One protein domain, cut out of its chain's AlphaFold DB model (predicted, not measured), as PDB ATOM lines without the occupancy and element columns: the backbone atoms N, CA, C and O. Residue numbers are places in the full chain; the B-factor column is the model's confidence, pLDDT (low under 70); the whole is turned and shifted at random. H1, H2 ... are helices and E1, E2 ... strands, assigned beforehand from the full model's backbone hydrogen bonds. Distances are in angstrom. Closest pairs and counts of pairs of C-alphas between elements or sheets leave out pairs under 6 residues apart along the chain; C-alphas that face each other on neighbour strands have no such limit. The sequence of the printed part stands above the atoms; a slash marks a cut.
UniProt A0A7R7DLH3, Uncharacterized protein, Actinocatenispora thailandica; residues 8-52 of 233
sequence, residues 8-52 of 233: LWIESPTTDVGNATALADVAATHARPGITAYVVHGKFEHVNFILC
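AT A GLANCE: This is residues 8 to 52 of the 233 residues of an uncharacterized protein of Actinocatenispora thailandica (UniProt A0A7R7DLH3). A small three-stranded sheet has one helix, H1, packed across one of its faces, and the other face is bare. Links reach out at the two ends of the long axis, round Pro 33 and Phe 44. The 45 printed residues hold E1, H1, E2 and E3 in that order; the class is mixed, helices and strands. The mixed sheet runs E1, E2, E3, with E1 and E2 parallel, E2 and E3 antiparallel. The whole is compact, radius of gyration of the C-alphas 9.3 A, with an elongated outline of 29 by 17 by 14 A.

IN THESE COORDINATES: Find C-alpha 8 at (193.625, 171.224, 140.834), where E1, residues 8 to 11, begins its 10.1 A. E2, residues 37 to 41, spans 13.3 A. E3, residues 47 to 51, spans 13.9 A and ends at C-alpha 51, (196.440, 181.200, 139.064). H1, residues 20 to 29, runs 14.5 A from C-alpha 20 at (205.944, 180.137, 134.154).

HOW THE PARTS SIT: Look first at inner strand E2. Edge strand E1 is parallel to it at 20 degrees, with N 10 and O 39 within hydrogen-bond range at 2.8 A. Edge strand E3 is antiparallel at 163 degrees, with N 40 and O 48 at 2.8 A; E2 and E3 form a hairpin. H1 is on the sheet at a height of 8.7 A, over E2 and only just over E3, on which 3 of its C-alphas fall. It runs across the strands, at 75 degrees to E2 on the local plane. Its closest C-alphas to E2 are those of Ala 27 and Tyr 38, 6.0 A apart; to E3, those of Leu 23 and Ile 50, 6.6 A. H1 and E1 are near each other, with 5 pairs of C-alphas within 10 A. E1, H1 and E2 make a strand-helix-strand unit, two parallel neighbour strands with a helix between, its crossover right-handed. In H1 every O i to N i+4 pair is within hydrogen-bond range.

THE WHOLE: The C-alphas farthest apart are those of Pro 33 and Phe 44, 29.6 A. The printed part has no cut and no long link. Its mean pLDDT is 96.7, and no printed residue is under 70.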
ATOM      1  N   LEU A   8     193.247 172.534 141.346       95.81
ATOM      2  CA  LEU A   8     193.625 171.224 140.834       95.81
ATOM      3  C   LEU A   8     195.092 170.921 141.146       95.81
ATOM      4  O   LEU A   8     195.971 171.700 140.793       95.81
ATOM      5  N   TRP A   9     195.336 169.776 141.784       97.06
ATOM      6  CA  TRP A   9     196.671 169.200 141.959       97.06
ATOM      7  C   TRP A   9     197.028 168.316 140.760       97.06
ATOM      8  O   TRP A   9     196.213 167.486 140.349       97.06
ATOM      9  N   ILE A  10     198.227 168.487 140.205       98.06
ATOM     10  CA  ILE A  10     198.697 167.802 138.998       98.06
ATOM     11  C   ILE A  10     200.080 167.205 139.251       98.06
ATOM     12  O   ILE A  10     201.007 167.911 139.639       98.06
ATOM     13  N   GLU A  11     200.225 165.918 138.942       98.19
ATOM     14  CA  GLU A  11     201.520 165.238 138.869       98.19
ATOM     15  C   GLU A  11     202.097 165.390 137.455       98.19
ATOM     16  O   GLU A  11     201.499 164.944 136.474       98.19
ATOM     17  N   SER A  12     203.257 166.034 137.332       98.00
ATOM     18  CA  SER A  12     203.917 166.297 136.050       98.00
ATOM     19  C   SER A  12     205.447 166.232 136.183       98.00
ATOM     20  O   SER A  12     206.131 167.247 136.044       98.00
ATOM     21  N   PRO A  13     206.027 165.039 136.427       97.12
ATOM     22  CA  PRO A  13     207.410 164.871 136.899       97.12
ATOM     23  C   PRO A  13     208.499 165.367 135.932       97.12
ATOM     24  O   PRO A  13     209.662 165.481 136.310       97.12
ATOM     25  N   THR A  14     208.157 165.660 134.675       97.31
ATOM     26  CA  THR A  14     209.093 166.205 133.676       97.31
ATOM     27  C   THR A  14     209.007 167.724 133.520       97.31
ATOM     28  O   THR A  14     209.854 168.298 132.836       97.31
ATOM     29  N   THR A  15     208.009 168.376 134.120       97.44
ATOM     30  CA  THR A  15     207.764 169.816 133.979       97.44
ATOM     31  C   THR A  15     208.693 170.616 134.873       97.44
ATOM     32  O   THR A  15     208.767 170.377 136.078       97.44
ATOM     33  N   ASP A  16     209.375 171.595 134.289       96.88
ATOM     34  CA  ASP A  16     210.100 172.600 135.054       96.88
ATOM     35  C   ASP A  16     209.115 173.606 135.659       96.88
ATOM     36  O   ASP A  16     208.612 174.499 134.982       96.88
ATOM     37  N   VAL A  17     208.813 173.437 136.945       96.94
ATOM     38  CA  VAL A  17     207.858 174.287 137.664       96.94
ATOM     39  C   VAL A  17     208.434 175.657 138.043       96.94
ATOM     40  O   VAL A  17     207.693 176.495 138.552       96.94
ATOM     41  N   GLY A  18     209.727 175.912 137.797       95.81
ATOM     42  CA  GLY A  18     210.315 177.257 137.858       95.81
ATOM     43  C   GLY A  18     209.974 178.103 136.628       95.81
ATOM     44  O   GLY A  18     210.006 179.329 136.684       95.81
ATOM     45  N   ASN A  19     209.571 177.463 135.527       97.50
ATOM     46  CA  ASN A  19     209.220 178.136 134.289       97.50
ATOM     47  C   ASN A  19     207.711 178.432 134.210       97.50
ATOM     48  O   ASN A  19     206.878 177.527 134.113       97.50
ATOM     49  N   ALA A  20     207.345 179.717 134.185       97.19
ATOM     50  CA  ALA A  20     205.944 180.137 134.154       97.19
ATOM     51  C   ALA A  20     205.192 179.671 132.891       97.19
ATOM     52  O   ALA A  20     203.996 179.377 132.953       97.19
ATOM     53  N   THR A  21     205.883 179.563 131.750       98.25
ATOM     54  CA  THR A  21     205.286 179.049 130.506       98.25
ATOM     55  C   THR A  21     205.010 177.553 130.616       98.25
ATOM     56  O   THR A  21     203.899 177.125 130.317       98.25
ATOM     57  N   ALA A  22     205.951 176.770 131.145       97.75
ATOM     58  CA  ALA A  22     205.756 175.338 131.361       97.75
ATOM     59  C   ALA A  22     204.596 175.051 132.336       97.75
ATOM     60  O   ALA A  22     203.784 174.159 132.086       97.75
ATOM     61  N   LEU A  23     204.455 175.847 133.406       97.56
ATOM     62  CA  LEU A  23     203.290 175.780 134.298       97.56
ATOM     63  C   LEU A  23     201.978 176.078 133.562       97.56
ATOM     64  O   LEU A  23     200.988 175.369 133.760       97.56
ATOM     65  N   ALA A  24     201.953 177.114 132.723       97.75
ATOM     66  CA  ALA A  24     200.761 177.471 131.961       97.75
ATOM     67  C   ALA A  24     200.384 176.408 130.922       97.75
ATOM     68  O   ALA A  24     199.197 176.134 130.757       97.75
ATOM     69  N   ASP A  25     201.361 175.768 130.279       97.62
ATOM     70  CA  ASP A  25     201.123 174.665 129.344       97.62
ATOM     71  C   ASP A  25     200.501 173.454 130.062       97.62
ATOM     72  O   ASP A  25     199.502 172.886 129.602       97.62
ATOM     73  N   VAL A  26     201.016 173.091 131.243       98.06
ATOM     74  CA  VAL A  26     200.414 172.033 132.075       98.06
ATOM     75  C   VAL A  26     198.999 172.412 132.509       98.06
ATOM     76  O   VAL A  26     198.085 171.595 132.394       98.06
ATOM     77  N   ALA A  27     198.783 173.647 132.955       97.19
ATOM     78  CA  ALA A  27     197.455 174.119 133.331       97.19
ATOM     79  C   ALA A  27     196.469 174.079 132.148       97.19
ATOM     80  O   ALA A  27     195.332 173.640 132.313       97.19
ATOM     81  N   ALA A  28     196.904 174.463 130.944       96.75
ATOM     82  CA  ALA A  28     196.079 174.446 129.739       96.75
ATOM     83  C   ALA A  28     195.641 173.027 129.344       96.75
ATOM     84  O   ALA A  28     194.484 172.821 128.979       96.75
ATOM     85  N   THR A  29     196.528 172.035 129.468       97.06
ATOM     86  CA  THR A  29     196.194 170.624 129.178       97.06
ATOM     87  C   THR A  29     195.200 170.015 130.173       97.06
ATOM     88  O   THR A  29     194.495 169.070 129.827       97.06
ATOM     89  N   HIS A  30     195.098 170.579 131.380       96.38
ATOM     90  CA  HIS A  30     194.198 170.123 132.448       96.38
ATOM     91  C   HIS A  30     193.018 171.072 132.694       96.38
ATOM     92  O   HIS A  30     192.284 170.916 133.678       96.38
ATOM     93  N   ALA A  31     192.834 172.065 131.821       94.06
ATOM     94  CA  ALA A  31     191.827 173.093 131.993       94.06
ATOM     95  C   ALA A  31     190.422 172.485 132.034       94.06
ATOM     96  O   ALA A  31     190.024 171.705 131.165       94.06
ATOM     97  N   ARG A  32     189.644 172.864 133.050       93.00
ATOM     98  CA  ARG A  32     188.252 172.433 133.203       93.00
ATOM     99  C   ARG A  32     187.415 173.503 133.907       93.00
ATOM    100  O   ARG A  32     187.967 174.269 134.700       93.00
ATOM    101  N   PRO A  33     186.099 173.576 133.633       93.06
ATOM    102  CA  PRO A  33     185.234 174.594 134.219       93.06
ATOM    103  C   PRO A  33     185.333 174.639 135.747       93.06
ATOM    104  O   PRO A  33     185.355 173.600 136.404       93.06
ATOM    105  N   GLY A  34     185.389 175.850 136.303       91.88
ATOM    106  CA  GLY A  34     185.465 176.081 137.748       91.88
ATOM    107  C   GLY A  34     186.863 175.961 138.363       91.88
ATOM    108  O   GLY A  34     187.023 176.343 139.515       91.88
ATOM    109  N   ILE A  35     187.878 175.496 137.622       95.50
ATOM    110  CA  ILE A  35     189.266 175.482 138.105       95.50
ATOM    111  C   ILE A  35     189.998 176.732 137.638       95.50
ATOM    112  O   ILE A  35     190.118 177.001 136.440       95.50
ATOM    113  N   THR A  36     190.520 177.477 138.604       94.38
ATOM    114  CA  THR A  36     191.280 178.707 138.376       94.38
ATOM    115  C   THR A  36     192.714 178.592 138.875       94.38
ATOM    116  O   THR A  36     193.576 179.293 138.353       94.38
ATOM    117  N   ALA A  37     193.000 177.698 139.826       96.25
ATOM    118  CA  ALA A  37     194.330 177.484 140.384       96.25
ATOM    119  C   ALA A  37     194.848 176.074 140.073       96.25
ATOM    120  O   ALA A  37     194.159 175.078 140.296       96.25
ATOM    121  N   TYR A  38     196.088 175.990 139.603       97.56
ATOM    122  CA  TYR A  38     196.741 174.735 139.241       97.56
ATOM    123  C   TYR A  38     198.014 174.607 140.063       97.56
ATOM    124  O   TYR A  38     198.895 175.455 139.956       97.56
ATOM    125  N   VAL A  39     198.093 173.573 140.897       97.81
ATOM    126  CA  VAL A  39     199.286 173.219 141.667       97.81
ATOM    127  C   VAL A  39     199.949 172.050 140.963       97.81
ATOM    128  O   VAL A  39     199.312 171.021 140.748       97.81
ATOM    129  N   VAL A  40     201.207 172.219 140.578       98.44
ATOM    130  CA  VAL A  40     201.951 171.240 139.789       98.44
ATOM    131  C   VAL A  40     203.114 170.734 140.620       98.44
ATOM    132  O   VAL A  40     203.977 171.516 141.019       98.44
ATOM    133  N   HIS A  41     203.134 169.428 140.856       98.50
ATOM    134  CA  HIS A  41     204.290 168.712 141.367       98.50
ATOM    135  C   HIS A  41     205.110 168.211 140.177       98.50
ATOM    136  O   HIS A  41     204.619 167.425 139.364       98.50
ATOM    137  N   GLY A  42     206.317 168.749 140.013       98.00
ATOM    138  CA  GLY A  42     207.106 168.567 138.804       98.00
ATOM    139  C   GLY A  42     208.531 168.103 139.034       98.00
ATOM    140  O   GLY A  42     208.841 167.377 139.977       98.00
ATOM    141  N   LYS A  43     209.402 168.476 138.100       97.12
ATOM    142  CA  LYS A  43     210.789 168.022 138.052       97.12
ATOM    143  C   LYS A  43     211.503 168.310 139.374       97.12
ATOM    144  O   LYS A  43     211.335 169.377 139.958       97.12
ATOM    145  N   PHE A  44     212.337 167.362 139.800       96.81
ATOM    146  CA  PHE A  44     213.107 167.443 141.047       96.81
ATOM    147  C   PHE A  44     212.245 167.520 142.322       96.81
ATOM    148  O   PHE A  44     212.696 168.068 143.322       96.81
ATOM    149  N   GLU A  45     211.024 166.971 142.291       96.94
ATOM    150  CA  GLU A  45     210.052 167.007 143.399       96.94
ATOM    151  C   GLU A  45     209.650 168.437 143.821       96.94
ATOM    152  O   GLU A  45     209.163 168.681 144.927       96.94
ATOM    153  N   HIS A  46     209.874 169.425 142.948       97.56
ATOM    154  CA  HIS A  46     209.468 170.799 143.204       97.56
ATOM    155  C   HIS A  46     207.972 170.974 142.955       97.56
ATOM    156  O   HIS A  46     207.407 170.427 142.006       97.56
ATOM    157  N   VAL A  47     207.338 171.799 143.786       97.94
ATOM    158  CA  VAL A  47     205.932 172.177 143.649       97.94
ATOM    159  C   VAL A  47     205.845 173.674 143.400       97.94
ATOM    160  O   VAL A  47     206.424 174.462 144.145       97.94
ATOM    161  N   ASN A  48     205.089 174.069 142.381       97.69
ATOM    162  CA  ASN A  48     204.720 175.465 142.158       97.69
ATOM    163  C   ASN A  48     203.257 175.554 141.706       97.69
ATOM    164  O   ASN A  48     202.602 174.534 141.480       97.69
ATOM    165  N   PHE A  49     202.718 176.764 141.599       96.81
ATOM    166  CA  PHE A  49     201.334 176.974 141.202       96.81
ATOM    167  C   PHE A  49     201.172 178.142 140.234       96.81
ATOM    168  O   PHE A  49     201.962 179.083 140.217       96.81
ATOM    169  N   ILE A  50     200.097 178.097 139.454       96.12
ATOM    170  CA  ILE A  50     199.672 179.197 138.590       96.12
ATOM    171  C   ILE A  50     198.175 179.457 138.772       96.12
ATOM    172  O   ILE A  50     197.364 178.530 138.835       96.12
ATOM    173  N   LEU A  51     197.815 180.734 138.894       95.19
ATOM    174  CA  LEU A  51     196.440 181.200 139.064       95.19
ATOM    175  C   LEU A  51     195.981 181.904 137.788       95.19
ATOM    176  O   LEU A  51     196.675 182.794 137.307       95.19
ATOM    177  N   CYS A  52     194.802 181.534 137.286       93.88
ATOM    178  CA  CYS A  52     194.163 182.103 136.100       93.88
ATOM    179  C   CYS A  52     195.169 182.327 134.953       93.88
ATOM    180  O   CYS A  52     195.351 183.474 134.536       93.88
TER     181      CYS A  52